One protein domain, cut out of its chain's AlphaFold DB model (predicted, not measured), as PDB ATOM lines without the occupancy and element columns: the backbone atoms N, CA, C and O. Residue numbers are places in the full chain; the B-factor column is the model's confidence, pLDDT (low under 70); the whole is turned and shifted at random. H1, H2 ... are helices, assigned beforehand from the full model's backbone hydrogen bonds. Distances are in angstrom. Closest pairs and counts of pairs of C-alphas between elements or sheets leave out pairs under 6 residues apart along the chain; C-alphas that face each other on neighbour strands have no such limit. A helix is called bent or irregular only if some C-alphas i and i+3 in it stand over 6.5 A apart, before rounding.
ATOM      1  N   PRO A 206      79.638 -11.941  58.585       82.19
ATOM      2  CA  PRO A 206      78.941 -13.077  57.980       82.19
ATOM      3  C   PRO A 206      79.826 -14.319  57.794       82.19
ATOM      4  O   PRO A 206      79.354 -15.439  57.981       82.19
ATOM      5  N   ALA A 207      81.122 -14.137  57.501       82.94
ATOM      6  CA  ALA A 207      82.084 -15.234  57.374       82.94
ATOM      7  C   ALA A 207      82.199 -16.053  58.669       82.94
ATOM      8  O   ALA A 207      82.173 -17.282  58.633       82.94
ATOM      9  N   THR A 208      82.278 -15.383  59.819       88.12
ATOM     10  CA  THR A 208      82.380 -16.036  61.129       88.12
ATOM     11  C   THR A 208      81.094 -16.772  61.476       88.12
ATOM     12  O   THR A 208      81.151 -17.910  61.929       88.12
ATOM     13  N   ILE A 209      79.928 -16.174  61.204       91.56
ATOM     14  CA  ILE A 209      78.625 -16.829  61.410       91.56
ATOM     15  C   ILE A 209      78.511 -18.084  60.534       91.56
ATOM     16  O   ILE A 209      78.134 -19.150  61.023       91.56
ATOM     17  N   PHE A 210      78.891 -17.982  59.256       91.44
ATOM     18  CA  PHE A 210      78.912 -19.115  58.336       91.44
ATOM     19  C   PHE A 210      79.854 -20.223  58.816       91.44
ATOM     20  O   PHE A 210      79.449 -21.381  58.879       91.44
ATOM     21  N   GLN A 211      81.083 -19.884  59.211       92.12
ATOM     22  CA  GLN A 211      82.067 -20.849  59.712       92.12
ATOM     23  C   GLN A 211      81.602 -21.536  61.005       92.12
ATOM     24  O   GLN A 211      81.773 -22.749  61.140       92.12
ATOM     25  N   SER A 212      80.961 -20.799  61.918       96.06
ATOM     26  CA  SER A 212      80.360 -21.360  63.133       96.06
ATOM     27  C   SER A 212      79.218 -22.333  62.827       96.06
ATOM     28  O   SER A 212      79.098 -23.353  63.494       96.06
ATOM     29  N   ALA A 213      78.402 -22.086  61.798       96.69
ATOM     30  CA  ALA A 213      77.399 -23.057  61.350       96.69
ATOM     31  C   ALA A 213      78.040 -24.260  60.628       96.69
ATOM     32  O   ALA A 213      77.632 -25.407  60.820       96.69
ATOM     33  N   LEU A 214      79.073 -24.018  59.819       94.50
ATOM     34  CA  LEU A 214      79.734 -25.043  59.017       94.50
ATOM     35  C   LEU A 214      80.458 -26.087  59.876       94.50
ATOM     36  O   LEU A 214      80.439 -27.267  59.529       94.50
ATOM     37  N   VAL A 215      81.046 -25.698  61.013       95.69
ATOM     38  CA  VAL A 215      81.717 -26.660  61.904       95.69
ATOM     39  C   VAL A 215      80.740 -27.700  62.476       95.69
ATOM     40  O   VAL A 215      81.115 -28.864  62.620       95.69
ATOM     41  N   HIS A 216      79.464 -27.344  62.689       96.62
ATOM     42  CA  HIS A 216      78.420 -28.310  63.057       96.62
ATOM     43  C   HIS A 216      78.152 -29.318  61.942       96.62
ATOM     44  O   HIS A 216      78.109 -30.519  62.206       96.62
ATOM     45  N   ILE A 217      78.018 -28.850  60.696       94.56
ATOM     46  CA  ILE A 217      77.839 -29.724  59.529       94.56
ATOM     47  C   ILE A 217      79.030 -30.678  59.427       94.56
ATOM     48  O   ILE A 217      78.850 -31.895  59.392       94.56
ATOM     49  N   TYR A 218      80.247 -30.133  59.463       94.00
ATOM     50  CA  TYR A 218      81.483 -30.906  59.401       94.00
ATOM     51  C   TYR A 218      81.551 -31.979  60.496       94.00
ATOM     52  O   TYR A 218      81.804 -33.145  60.199       94.00
ATOM     53  N   SER A 219      81.247 -31.625  61.748       94.38
ATOM     54  CA  SER A 219      81.253 -32.578  62.859       94.38
ATOM     55  C   SER A 219      80.248 -33.712  62.679       94.38
ATOM     56  O   SER A 219      80.575 -34.856  62.994       94.38
ATOM     57  N   GLN A 220      79.030 -33.419  62.213       93.56
ATOM     58  CA  GLN A 220      78.023 -34.456  61.988       93.56
ATOM     59  C   GLN A 220      78.461 -35.395  60.862       93.56
ATOM     60  O   GLN A 220      78.345 -36.612  60.990       93.56
ATOM     61  N   LEU A 221      79.017 -34.852  59.777       90.69
ATOM     62  CA  LEU A 221      79.540 -35.646  58.665       90.69
ATOM     63  C   LEU A 221      80.722 -36.528  59.085       90.69
ATOM     64  O   LEU A 221      80.804 -37.680  58.658       90.69
ATOM     65  N   LYS A 222      81.610 -36.009  59.938       89.12
ATOM     66  CA  LYS A 222      82.791 -36.734  60.407       89.12
ATOM     67  C   LYS A 222      82.432 -37.917  61.309       89.12
ATOM     68  O   LYS A 222      82.997 -38.996  61.152       89.12
ATOM     69  N   TYR A 223      81.483 -37.726  62.221       86.12
ATOM     70  CA  TYR A 223      81.093 -38.716  63.227       86.12
ATOM     71  C   TYR A 223      79.755 -39.404  62.911       86.12
ATOM     72  O   TYR A 223      78.973 -39.689  63.816       86.12
ATOM     73  N   ARG A 224      79.495 -39.692  61.626       80.94
ATOM     74  CA  ARG A 224      78.282 -40.409  61.177       80.94
ATOM     75  C   ARG A 224      78.142 -41.800  61.798       80.94
ATOM     76  O   ARG A 224      77.047 -42.209  62.158       80.94
ATOM     77  N   THR A 225      79.238 -42.554  61.872       74.56
ATOM     78  CA  THR A 225      79.216 -43.974  62.272       74.56
ATOM     79  C   THR A 225      79.487 -44.184  63.755       74.56
ATOM     80  O   THR A 225      78.969 -45.121  64.356       74.56
ATOM     81  N   PHE A 226      80.312 -43.324  64.344       77.38
ATOM     82  CA  PHE A 226      80.668 -43.364  65.751       77.38
ATOM     83  C   PHE A 226      80.799 -41.942  66.261       77.38
ATOM     84  O   PHE A 226      81.561 -41.148  65.706       77.38
ATOM     85  N   LYS A 227      80.069 -41.644  67.333       80.88
ATOM     86  CA  LYS A 227      80.019 -40.315  67.914       80.88
ATOM     87  C   LYS A 227      80.673 -40.303  69.290       80.88
ATOM     88  O   LYS A 227      80.149 -40.951  70.194       80.88
ATOM     89  N   PRO A 228      81.788 -39.575  69.461       84.25
ATOM     90  CA  PRO A 228      82.445 -39.481  70.753       84.25
ATOM     91  C   PRO A 228      81.584 -38.736  71.780       84.25
ATOM     92  O   PRO A 228      80.781 -37.864  71.432       84.25
ATOM     93  N   ASP A 229      81.818 -39.031  73.058       83.19
ATOM     94  CA  ASP A 229      81.175 -38.325  74.164       83.19
ATOM     95  C   ASP A 229      81.483 -36.817  74.126       83.19
ATOM     96  O   ASP A 229      82.586 -36.371  73.778       83.19
ATOM     97  N   GLY A 230      80.476 -36.015  74.481       83.31
ATOM     98  CA  GLY A 230      80.549 -34.553  74.488       83.31
ATOM     99  C   GLY A 230      80.310 -33.881  73.132       83.31
ATOM    100  O   GLY A 230      80.379 -32.662  73.065       83.31
ATOM    101  N   PHE A 231      80.020 -34.624  72.057       91.75
ATOM    102  CA  PHE A 231      79.632 -34.027  70.772       91.75
ATOM    103  C   PHE A 231      78.109 -33.813  70.667       91.75
ATOM    104  O   PHE A 231      77.329 -34.699  71.037       91.75
ATOM    105  N   PRO A 232      77.648 -32.678  70.105       91.81
ATOM    106  CA  PRO A 232      76.234 -32.291  70.100       91.81
ATOM    107  C   PRO A 232      75.381 -33.234  69.254       91.81
ATOM    108  O   PRO A 232      75.795 -33.617  68.156       91.81
ATOM    109  N   ALA A 233      74.178 -33.598  69.731       92.38
ATOM    110  CA  ALA A 233      73.144 -34.339  68.984       92.38
ATOM    111  C   ALA A 233      72.898 -33.749  67.583       92.38
ATOM    112  O   ALA A 233      73.197 -32.574  67.342       92.38
ATOM    113  N   LEU A 234      72.366 -34.562  66.661       92.06
ATOM    114  CA  LEU A 234      72.024 -34.079  65.321       92.06
ATOM    115  C   LEU A 234      71.074 -32.881  65.420       92.06
ATOM    116  O   LEU A 234      71.384 -31.829  64.872       92.06
ATOM    117  N   ASP A 235      70.008 -33.002  66.215       93.12
ATOM    118  CA  ASP A 235      69.028 -31.932  66.434       93.12
ATOM    119  C   ASP A 235      69.666 -30.659  67.003       93.12
ATOM    120  O   ASP A 235      69.391 -29.559  66.530       93.12
ATOM    121  N   THR A 236      70.583 -30.794  67.969       94.31
ATOM    122  CA  THR A 236      71.331 -29.655  68.525       94.31
ATOM    123  C   THR A 236      72.149 -28.951  67.443       94.31
ATOM    124  O   THR A 236      72.130 -27.725  67.348       94.31
ATOM    125  N   SER A 237      72.838 -29.717  66.591       95.56
ATOM    126  CA  SER A 237      73.629 -29.161  65.488       95.56
ATOM    127  C   SER A 237      72.750 -28.512  64.422       95.56
ATOM    128  O   SER A 237      73.052 -27.409  63.978       95.56
ATOM    129  N   MET A 238      71.632 -29.140  64.055       96.12
ATOM    130  CA  MET A 238      70.650 -28.567  63.130       96.12
ATOM    131  C   MET A 238      70.045 -27.267  63.672       96.12
ATOM    132  O   MET A 238      69.865 -26.314  62.911       96.12
ATOM    133  N   GLY A 239      69.798 -27.192  64.982       96.88
ATOM    134  CA  GLY A 239      69.358 -25.976  65.661       96.88
ATOM    135  C   GLY A 239      70.377 -24.840  65.547       96.88
ATOM    136  O   GLY A 239      70.011 -23.725  65.175       96.88
ATOM    137  N   MET A 240      71.665 -25.119  65.777       97.12
ATOM    138  CA  MET A 240      72.734 -24.123  65.610       97.12
ATOM    139  C   MET A 240      72.908 -23.688  64.149       97.12
ATOM    140  O   MET A 240      73.034 -22.496  63.872       97.12
ATOM    141  N   ILE A 241      72.831 -24.612  63.188       97.25
ATOM    142  CA  ILE A 241      72.893 -24.271  61.756       97.25
ATOM    143  C   ILE A 241      71.715 -23.364  61.370       97.25
ATOM    144  O   ILE A 241      71.906 -22.342  60.708       97.25
ATOM    145  N   SER A 242      70.505 -23.689  61.836       97.12
ATOM    146  CA  SER A 242      69.301 -22.876  61.611       97.12
ATOM    147  C   SER A 242      69.435 -21.479  62.218       97.12
ATOM    148  O   SER A 242      69.051 -20.494  61.587       97.12
ATOM    149  N   LYS A 243      70.046 -21.379  63.404       95.75
ATOM    150  CA  LYS A 243      70.383 -20.104  64.042       95.75
ATOM    151  C   LYS A 243      71.327 -19.273  63.168       95.75
ATOM    152  O   LYS A 243      71.029 -18.115  62.889       95.75
ATOM    153  N   GLY A 244      72.407 -19.866  62.652       94.75
ATOM    154  CA  GLY A 244      73.314 -19.194  61.712       94.75
ATOM    155  C   GLY A 244      72.606 -18.692  60.448       94.75
ATOM    156  O   GLY A 244      72.784 -17.537  60.061       94.75
ATOM    157  N   ILE A 245      71.734 -19.511  59.850       94.88
ATOM    158  CA  ILE A 245      70.911 -19.120  58.691       94.88
ATOM    159  C   ILE A 245      70.004 -17.933  59.031       94.88
ATOM    160  O   ILE A 245      69.879 -17.015  58.218       94.88
ATOM    161  N   SER A 246      69.371 -17.941  60.206       94.00
ATOM    162  CA  SER A 246      68.493 -16.859  60.667       94.00
ATOM    163  C   SER A 246      69.247 -15.532  60.774       94.00
ATOM    164  O   SER A 246      68.823 -14.537  60.183       94.00
ATOM    165  N   ILE A 247      70.414 -15.538  61.431       89.88
ATOM    166  CA  ILE A 247      71.265 -14.350  61.591       89.88
ATOM    167  C   ILE A 247      71.666 -13.789  60.217       89.88
ATOM    168  O   ILE A 247      71.429 -12.615  59.937       89.88
ATOM    169  N   LEU A 248      72.189 -14.636  59.323       87.94
ATOM    170  CA  LEU A 248      72.608 -14.216  57.979       87.94
ATOM    171  C   LEU A 248      71.434 -13.697  57.136       87.94
ATOM    172  O   LEU A 248      71.574 -12.720  56.400       87.94
ATOM    173  N   THR A 249      70.257 -14.322  57.250       89.25
ATOM    174  CA  THR A 249      69.041 -13.879  56.547       89.25
ATOM    175  C   THR A 249      68.603 -12.500  57.037       89.25
ATOM    176  O   THR A 249      68.243 -11.641  56.227       89.25
ATOM    177  N   MET A 250      68.676 -12.257  58.350       84.00
ATOM    178  CA  MET A 250      68.386 -10.948  58.925       84.00
ATOM    179  C   MET A 250      69.351  -9.886  58.384       84.00
ATOM    180  O   MET A 250      68.900  -8.823  57.956       84.00
ATOM    181  N   ASP A 251      70.648 -10.182  58.308       77.44
ATOM    182  CA  ASP A 251      71.649  -9.265  57.749       77.44
ATOM    183  C   ASP A 251      71.425  -8.994  56.247       77.44
ATOM    184  O   ASP A 251      71.494  -7.842  55.809       77.44
ATOM    185  N   SER A 252      71.049 -10.012  55.465       76.81
ATOM    186  CA  SER A 252      70.747  -9.893  54.027       76.81
ATOM    187  C   SER A 252      69.544  -8.992  53.740       76.81
ATOM    188  O   SER A 252      69.614  -8.095  52.892       76.81
ATOM    189  N   SER A 253      68.461  -9.163  54.505       72.69
ATOM    190  CA  SER A 253      67.246  -8.348  54.369       72.69
ATOM    191  C   SER A 253      67.483  -6.859  54.648       72.69
ATOM    192  O   SER A 253      66.772  -5.993  54.142       72.69
ATOM    193  N   ARG A 254      68.505  -6.549  55.455       65.25
ATOM    194  CA  ARG A 254      68.866  -5.182  55.843       65.25
ATOM    195  C   ARG A 254      69.892  -4.562  54.897       65.25
ATOM    196  O   ARG A 254      69.956  -3.340  54.822       65.25
ATOM    197  N   ALA A 255      70.680  -5.370  54.187       60.12
ATOM    198  CA  ALA A 255      71.679  -4.895  53.230       60.12
ATOM    199  C   ALA A 255      71.079  -4.495  51.878       60.12
ATOM    200  O   ALA A 255      71.500  -3.502  51.289       60.12
ATOM    201  N   THR A 256      70.020  -5.187  51.447       56.62
ATOM    202  CA  THR A 256      69.214  -4.820  50.264       56.62
ATOM    203  C   THR A 256      68.592  -3.420  50.365       56.62
ATOM    204  O   THR A 256      68.182  -2.862  49.352       56.62
ATOM    205  N   GLN A 257      68.552  -2.827  51.564       55.66
ATOM    206  CA  GLN A 257      68.058  -1.470  51.804       55.66
ATOM    207  C   GLN A 257      69.140  -0.376  51.701       55.66
ATOM    208  O   GLN A 257      68.775   0.794  51.626       55.66
ATOM    209  N   VAL A 258      70.443  -0.713  51.726       54.53
ATOM    210  CA  VAL A 258      71.534   0.272  51.930       54.53
ATOM    211  C   VAL A 258      72.704   0.154  50.925       54.53
ATOM    212  O   VAL A 258      73.286   1.184  50.592       54.53
ATOM    213  N   GLN A 259      73.040  -1.029  50.378       52.03
ATOM    214  CA  GLN A 259      74.246  -1.218  49.533       52.03
ATOM    215  C   GLN A 259      74.085  -2.228  48.364       52.03
ATOM    216  O   GLN A 259      73.152  -3.024  48.334       52.03
ATOM    217  N   GLY A 260      74.993  -2.153  47.372       55.41
ATOM    218  CA  GLY A 260      74.879  -2.718  46.011       55.41
ATOM    219  C   GLY A 260      74.854  -4.252  45.815       55.41
ATOM    220  O   GLY A 260      75.156  -5.032  46.713       55.41
ATOM    221  N   SER A 261      74.527  -4.655  44.572       58.28
ATOM    222  CA  SER A 261      74.181  -6.020  44.094       58.28
ATOM    223  C   SER A 261      75.072  -7.157  44.615       58.28
ATOM    224  O   SER A 261      74.573  -8.177  45.084       58.28
ATOM    225  N   ILE A 262      76.394  -6.961  44.613       60.34
ATOM    226  CA  ILE A 262      77.381  -8.035  44.827       60.34
ATOM    227  C   ILE A 262      77.401  -8.548  46.284       60.34
ATOM    228  O   ILE A 262      77.579  -9.746  46.516       60.34
ATOM    229  N   TYR A 263      77.179  -7.670  47.278       63.75
ATOM    230  CA  TYR A 263      77.084  -8.072  48.693       63.75
ATOM    231  C   TYR A 263      75.856  -8.953  48.930       63.75
ATOM    232  O   TYR A 263      75.935 -10.010  49.557       63.75
ATOM    233  N   SER A 264      74.716  -8.521  48.387       68.12
ATOM    234  CA  SER A 264      73.461  -9.259  48.500       68.12
ATOM    235  C   SER A 264      73.549 -10.625  47.818       68.12
ATOM    236  O   SER A 264      73.004 -11.594  48.339       68.12
ATOM    237  N   GLU A 265      74.240 -10.710  46.679       72.81
ATOM    238  CA  GLU A 265      74.453 -11.960  45.942       72.81
ATOM    239  C   GLU A 265      75.323 -12.950  46.733       72.81
ATOM    240  O   GLU A 265      74.885 -14.075  46.971       72.81
ATOM    241  N   SER A 266      76.486 -12.515  47.235       76.75
ATOM    242  CA  SER A 266      77.414 -13.384  47.987       76.75
ATOM    243  C   SER A 266      76.783 -13.923  49.277       76.75
ATOM    244  O   SER A 266      76.903 -15.103  49.612       76.75
ATOM    245  N   LEU A 267      76.057 -13.065  50.003       79.81
ATOM    246  CA  LEU A 267      75.362 -13.461  51.225       79.81
ATOM    247  C   LEU A 267      74.184 -14.407  50.932       79.81
ATOM    248  O   LEU A 267      73.970 -15.369  51.671       79.81
ATOM    249  N   SER A 268      73.445 -14.170  49.843       83.81
ATOM    250  CA  SER A 268      72.356 -15.046  49.389       83.81
ATOM    251  C   SER A 268      72.862 -16.447  49.036       83.81
ATOM    252  O   SER A 268      72.267 -17.443  49.451       83.81
ATOM    253  N   GLU A 269      73.993 -16.540  48.336       83.44
ATOM    254  CA  GLU A 269      74.609 -17.811  47.955       83.44
ATOM    255  C   GLU A 269      75.023 -18.647  49.174       83.44
ATOM    256  O   GLU A 269      74.770 -19.854  49.247       83.44
ATOM    257  N   ILE A 270      75.581 -17.997  50.191       85.25
ATOM    258  CA  ILE A 270      76.009 -18.658  51.426       85.25
ATOM    259  C   ILE A 270      74.814 -19.095  52.282       85.25
ATOM    260  O   ILE A 270      74.815 -20.190  52.852       85.25
ATOM    261  N   ILE A 271      73.750 -18.289  52.321       89.88
ATOM    262  CA  ILE A 271      72.479 -18.691  52.933       89.88
ATOM    263  C   ILE A 271      71.889 -19.901  52.198       89.88
ATOM    264  O   ILE A 271      71.460 -20.855  52.853       89.88
ATOM    265  N   LYS A 272      71.876 -19.885  50.856       89.50
ATOM    266  CA  LYS A 272      71.391 -21.007  50.035       89.50
ATOM    267  C   LYS A 272      72.184 -22.273  50.351       89.50
ATOM    268  O   LYS A 272      71.587 -23.301  50.650       89.50
ATOM    269  N   THR A 273      73.505 -22.161  50.399       89.50
ATOM    270  CA  THR A 273      74.408 -23.253  50.764       89.50
ATOM    271  C   THR A 273      74.057 -23.874  52.104       89.50
ATOM    272  O   THR A 273      73.861 -25.086  52.185       89.50
ATOM    273  N   LEU A 274      73.986 -23.071  53.172       92.62
ATOM    274  CA  LEU A 274      73.703 -23.608  54.503       92.62
ATOM    275  C   LEU A 274      72.336 -24.292  54.547       92.62
ATOM    276  O   LEU A 274      72.208 -25.326  55.196       92.62
ATOM    277  N   ARG A 275      71.331 -23.756  53.840       94.44
ATOM    278  CA  ARG A 275      70.001 -24.377  53.737       94.44
ATOM    279  C   ARG A 275      70.055 -25.728  53.026       94.44
ATOM    280  O   ARG A 275      69.471 -26.680  53.535       94.44
ATOM    281  N   THR A 276      70.776 -25.826  51.909       90.62
ATOM    282  CA  THR A 276      70.972 -27.088  51.180       90.62
ATOM    283  C   THR A 276      71.719 -28.117  52.030       90.62
ATOM    284  O   THR A 276      71.306 -29.271  52.133       90.62
ATOM    285  N   LEU A 277      72.796 -27.709  52.709       91.06
ATOM    286  CA  LEU A 277      73.539 -28.610  53.587       91.06
ATOM    287  C   LEU A 277      72.682 -29.067  54.774       91.06
ATOM    288  O   LEU A 277      72.671 -30.258  55.086       91.06
ATOM    289  N   LEU A 278      71.916 -28.160  55.387       92.94
ATOM    290  CA  LEU A 278      71.005 -28.473  56.488       92.94
ATOM    291  C   LEU A 278      69.925 -29.484  56.081       92.94
ATOM    292  O   LEU A 278      69.682 -30.429  56.829       92.94
ATOM    293  N   SER A 279      69.298 -29.320  54.910       90.56
ATOM    294  CA  SER A 279      68.261 -30.246  54.431       90.56
ATOM    295  C   SER A 279      68.824 -31.620  54.058       90.56
ATOM    296  O   SER A 279      68.156 -32.632  54.256       90.56
ATOM    297  N   SER A 280      70.069 -31.677  53.577       88.50
ATOM    298  CA  SER A 280      70.747 -32.935  53.242       88.50
ATOM    299  C   SER A 280      71.253 -33.714  54.464       88.50
ATOM    300  O   SER A 280      71.501 -34.919  54.375       88.50
ATOM    301  N   LEU A 281      71.409 -33.055  55.619       87.94
ATOM    302  CA  LEU A 281      72.089 -33.623  56.782       87.94
ATOM    303  C   LEU A 281      71.388 -34.863  57.379       87.94
ATOM    304  O   LEU A 281      72.090 -35.835  57.661       87.94
ATOM    305  N   PRO A 282      70.046 -34.913  57.529       87.50
ATOM    306  CA  PRO A 282      69.354 -36.112  58.013       87.50
ATOM    307  C   PRO A 282      69.490 -37.312  57.066       87.50
ATOM    308  O   PRO A 282      69.680 -38.441  57.520       87.50
ATOM    309  N   VAL A 283      69.455 -37.062  55.750       83.94
ATOM    310  CA  VAL A 283      69.661 -38.088  54.712       83.94
ATOM    311  C   VAL A 283      71.082 -38.642  54.809       83.94
ATOM    312  O   VAL A 283      71.297 -39.849  54.840       83.94
ATOM    313  N   ALA A 284      72.064 -37.752  54.955       78.88
ATOM    314  CA  ALA A 284      73.467 -38.090  55.165       78.88
ATOM    315  C   ALA A 284      73.726 -38.937  56.429       78.88
ATOM    316  O   ALA A 284      74.695 -39.697  56.456       78.88
ATOM    317  N   GLN A 285      72.884 -38.810  57.458       78.56
ATOM    318  CA  GLN A 285      72.935 -39.611  58.689       78.56
ATOM    319  C   GLN A 285      72.176 -40.945  58.579       78.56
ATOM    320  O   GLN A 285      72.139 -41.702  59.543       78.56
ATOM    321  N   GLY A 286      71.562 -41.248  57.428       71.50
ATOM    322  CA  GLY A 286      70.781 -42.472  57.225       71.50
ATOM    323  C   GLY A 286      69.443 -42.494  57.971       71.50
ATOM    324  O   GLY A 286      68.869 -43.564  58.151       71.50
ATOM    325  N   LEU A 287      68.947 -41.335  58.425       63.31
ATOM    326  CA  LEU A 287      67.677 -41.212  59.158       63.31
ATOM    327  C   LEU A 287      66.463 -41.048  58.235       63.31
ATOM    328  O   LEU A 287      65.326 -41.213  58.672       63.31
ATOM    329  N   VAL A 288      66.703 -40.715  56.968       60.81
ATOM    330  CA  VAL A 288      65.690 -40.617  55.918       60.81
ATOM    331  C   VAL A 288      66.190 -41.469  54.757       60.81
ATOM    332  O   VAL A 288      67.305 -41.247  54.282       60.81
ATOM    333  N   GLU A 289      65.403 -42.456  54.324       45.84
ATOM    334  CA  GLU A 289      65.707 -43.206  53.103       45.84
ATOM    335  C   GLU A 289      65.823 -42.214  51.940       45.84
ATOM    336  O   GLU A 289      64.950 -41.363  51.749       45.84
ATOM    337  N   THR A 306      70.577 -30.191  44.329       46.03
ATOM    338  CA  THR A 306      71.846 -30.854  44.592       46.03
ATOM    339  C   THR A 306      72.886 -29.754  44.662       46.03
ATOM    340  O   THR A 306      72.805 -28.758  43.941       46.03
ATOM    341  N   PHE A 307      73.816 -29.886  45.602       45.50
ATOM    342  CA  PHE A 307      74.910 -28.941  45.723       45.50
ATOM    343  C   PHE A 307      75.717 -28.968  44.422       45.50
ATOM    344  O   PHE A 307      76.468 -29.907  44.171       45.50
ATOM    345  N   ASP A 308      75.492 -27.976  43.569       51.81
ATOM    346  CA  ASP A 308      76.163 -27.871  42.286       51.81
ATOM    347  C   ASP A 308      77.530 -27.222  42.504       51.81
ATOM    348  O   ASP A 308      77.666 -25.997  42.511       51.81
ATOM    349  N   GLU A 309      78.548 -28.063  42.705       49.41
ATOM    350  CA  GLU A 309      79.948 -27.636  42.819       49.41
ATOM    351  C   GLU A 309      80.396 -26.760  41.634       49.41
ATOM    352  O   GLU A 309      81.321 -25.967  41.791       49.41
ATOM    353  N   GLN A 310      79.750 -26.865  40.463       45.75
ATOM    354  CA  GLN A 310      80.095 -26.079  39.272       45.75
ATOM    355  C   GLN A 310      79.482 -24.672  39.285       45.75
ATOM    356  O   GLN A 310      80.017 -23.781  38.625       45.75
ATOM    357  N   ASN A 311      78.398 -24.461  40.038       47.81
ATOM    358  CA  ASN A 311      77.715 -23.170  40.179       47.81
ATOM    359  C   ASN A 311      78.031 -22.445  41.491       47.81
ATOM    360  O   ASN A 311      77.564 -21.319  41.669       47.81
ATOM    361  N   TRP A 312      78.821 -23.042  42.390       51.16
ATOM    362  CA  TRP A 312      79.398 -22.297  43.503       51.16
ATOM    363  C   TRP A 312      80.325 -21.223  42.936       51.16
ATOM    364  O   TRP A 312      81.410 -21.513  42.418       51.16
ATOM    365  N   SER A 313      79.912 -19.966  43.028       54.34
ATOM    366  CA  SER A 313      80.770 -18.849  42.701       54.34
ATOM    367  C   SER A 313      81.911 -18.858  43.724       54.34
ATOM    368  O   SER A 313      81.753 -18.553  44.907       54.34
ATOM    369  N   GLY A 314      83.104 -19.281  43.289       53.72
ATOM    370  CA  GLY A 314      84.297 -19.387  44.146       53.72
ATOM    371  C   GLY A 314      84.624 -18.098  44.912       53.72
ATOM    372  O   GLY A 314      85.335 -18.133  45.909       53.72
ATOM    373  N   ASN A 315      84.032 -16.978  44.493       56.44
ATOM    374  CA  ASN A 315      84.242 -15.652  45.038       56.44
ATOM    375  C   ASN A 315      83.368 -15.322  46.258       56.44
ATOM    376  O   ASN A 315      83.669 -14.334  46.914       56.44
ATOM    377  N   ALA A 316      82.309 -16.074  46.591       58.69
ATOM    378  CA  ALA A 316      81.411 -15.696  47.695       58.69
ATOM    379  C   ALA A 316      82.116 -15.693  49.067       58.69
ATOM    380  O   ALA A 316      81.918 -14.786  49.876       58.69
ATOM    381  N   LEU A 317      82.986 -16.678  49.319       60.12
ATOM    382  CA  LEU A 317      83.794 -16.740  50.545       60.12
ATOM    383  C   LEU A 317      84.891 -15.674  50.569       60.12
ATOM    384  O   LEU A 317      85.124 -15.067  51.614       60.12
ATOM    385  N   ASP A 318      85.532 -15.423  49.427       60.03
ATOM    386  CA  ASP A 318      86.532 -14.362  49.299       60.03
ATOM    387  C   ASP A 318      85.888 -12.991  49.523       60.03
ATOM    388  O   ASP A 318      86.367 -12.208  50.343       60.03
ATOM    389  N   ALA A 319      84.740 -12.729  48.895       59.53
ATOM    390  CA  ALA A 319      83.956 -11.518  49.083       59.53
ATOM    391  C   ALA A 319      83.644 -11.286  50.567       59.53
ATOM    392  O   ALA A 319      83.916 -10.201  51.071       59.53
ATOM    393  N   LEU A 320      83.197 -12.309  51.304       59.12
ATOM    394  CA  LEU A 320      82.932 -12.170  52.739       59.12
ATOM    395  C   LEU A 320      84.174 -11.866  53.597       59.12
ATOM    396  O   LEU A 320      84.030 -11.215  54.630       59.12
ATOM    397  N   ASN A 321      85.369 -12.320  53.203       57.81
ATOM    398  CA  ASN A 321      86.613 -12.050  53.940       57.81
ATOM    399  C   ASN A 321      87.189 -10.649  53.643       57.81
ATOM    400  O   ASN A 321      87.867 -10.064  54.487       57.81
ATOM    401  N   TYR A 322      86.915 -10.082  52.462       55.53
ATOM    402  CA  TYR A 322      87.382  -8.742  52.063       55.53
ATOM    403  C   TYR A 322      86.358  -7.619  52.328       55.53
ATOM    404  O   TYR A 322      86.688  -6.436  52.216       55.53
ATOM    405  N   MET A 323      85.126  -7.968  52.705       52.59
ATOM    406  CA  MET A 323      83.997  -7.052  52.914       52.59
ATOM    407  C   MET A 323      84.008  -6.373  54.284       52.59
ATOM    408  O   MET A 323      83.073  -6.509  55.068       52.59
ATOM    409  N   THR A 324      85.044  -5.589  54.566       51.59
ATOM    410  CA  THR A 324      84.942  -4.612  55.656       51.59
ATOM    411  C   THR A 324      85.196  -3.200  55.183       51.59
ATOM    412  O   THR A 324      84.395  -2.352  55.535       51.59
ATOM    413  N   ALA A 325      86.184  -2.910  54.328       42.81
ATOM    414  CA  ALA A 325      86.711  -1.556  54.058       42.81
ATOM    415  C   ALA A 325      85.716  -0.417  53.685       42.81
ATOM    416  O   ALA A 325      86.073   0.749  53.836       42.81
ATOM    417  N   SER A 326      84.491  -0.690  53.212       41.72
ATOM    418  CA  SER A 326      83.553   0.350  52.722       41.72
ATOM    419  C   SER A 326      82.342   0.647  53.622       41.72
ATOM    420  O   SER A 326      81.648   1.632  53.376       41.72
ATOM    421  N   ASP A 327      82.116  -0.116  54.695       46.44
ATOM    422  CA  ASP A 327      80.986   0.080  55.629       46.44
ATOM    423  C   ASP A 327      81.275   1.068  56.782       46.44
ATOM    424  O   ASP A 327      80.445   1.290  57.661       46.44
ATOM    425  N   TRP A 328      82.454   1.693  56.778       46.56
ATOM    426  CA  TRP A 328      83.021   2.472  57.889       46.56
ATOM    427  C   TRP A 328      82.438   3.884  57.979       46.56
ATOM    428  O   TRP A 328      82.761   4.628  58.897       46.56
ATOM    429  N   MET A 329      81.599   4.271  57.014       41.19
ATOM    430  CA  MET A 329      81.036   5.620  56.899       41.19
ATOM    431  C   MET A 329      79.730   5.810  57.691       41.19
ATOM    432  O   MET A 329      79.011   6.782  57.466       41.19
TER     433      MET A 329
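This is residues 206 to 289 and 306 to 329 of the 345 residues of the protein "Fungal_trans domain-containing protein" of Penicillium expansum (UniProt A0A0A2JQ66). Three long helices, H1, H2 and H3, stand side by side as an up-and-down bundle, their centres making a triangle, and a short fourth helix, H4, packs at a steep tilt on H3 and on the first residues of H1. The last printed residues, 323 to 329, trail away from H4 and add to the length. The printed part has 108 residues with four named helices, in the order H1, H2, H3, H4, and no named strand; the class is all helix. It is only just compact, close to loose, with a radius of gyration of the C-alphas of 15.4 A, and elongated, spanning 49 by 30 by 20 A.

H3, residues 261 to 284, is the longest helix. It touches H2, residues 234 to 255, at a shallow tilt of 15 degrees, opposite ways; their closest C-alphas, of Ile 245 and Ile 271, are 6.0 A apart. H3 touches H1, residues 206 to 222, at a shallow tilt of 18 degrees, the same way, with the C-alphas of Ile 217 and Leu 277 closest at 7.4 A. H1 and H2 touch at a shallow tilt of 21 degrees, opposite ways, with the C-alphas of Ala 213 and Ile 241 closest at 4.7 A. H1 and H2 form a helical hairpin, and so do H2 and H3. These three helices are a bundle, up and down, each running against the one before it. H4, residues 315 to 322, touches H3 at residues 263 to 270 alone, at a steep tilt of 64 degrees; the closest C-alphas, of Ser 266 and Ala 316, are 4.6 A apart. H4 touches H1 at residues 206 to 207 alone, at a steep tilt of 54 degrees, with the C-alphas of Ala 207 and Leu 320 closest at 5.6 A. H2 and H4 are apart. Every O i to N i+4 pair is within hydrogen-bond range in H2 and H4, against 12 of 13 in H1 and 18 of 20 in H3.

H3 is 33.9 A long, from C-alpha 261 at (74.181, -6.020, 44.094) to C-alpha 284 at (73.467, -38.090, 55.165). It is irregular, but only just: C-alphas 279 and 282 are 7.0 A apart. H2 is 31.6 A long. H1 is 24.1 A long and begins at C-alpha 206, (78.941, -13.077, 57.980). H4 is 10.3 A long and ends at C-alpha 322, (87.382, -8.742, 52.063).

The two C-alphas farthest apart, of Glu 289 and Met 329, are 51.3 A apart. Residues 290 to 305 are not printed, and C-alphas 289 and 306 are 16.2 A apart across this cut, in the link from H3 to H4. The link from H1 to H2 is long, 11 residues, and that from H2 to H3 is tight, 5 residues. The mean pLDDT of the printed part is 76.3, and it is under 70 at residues 254 to 264, 287 to 289 and 306 to 329 of this predicted model.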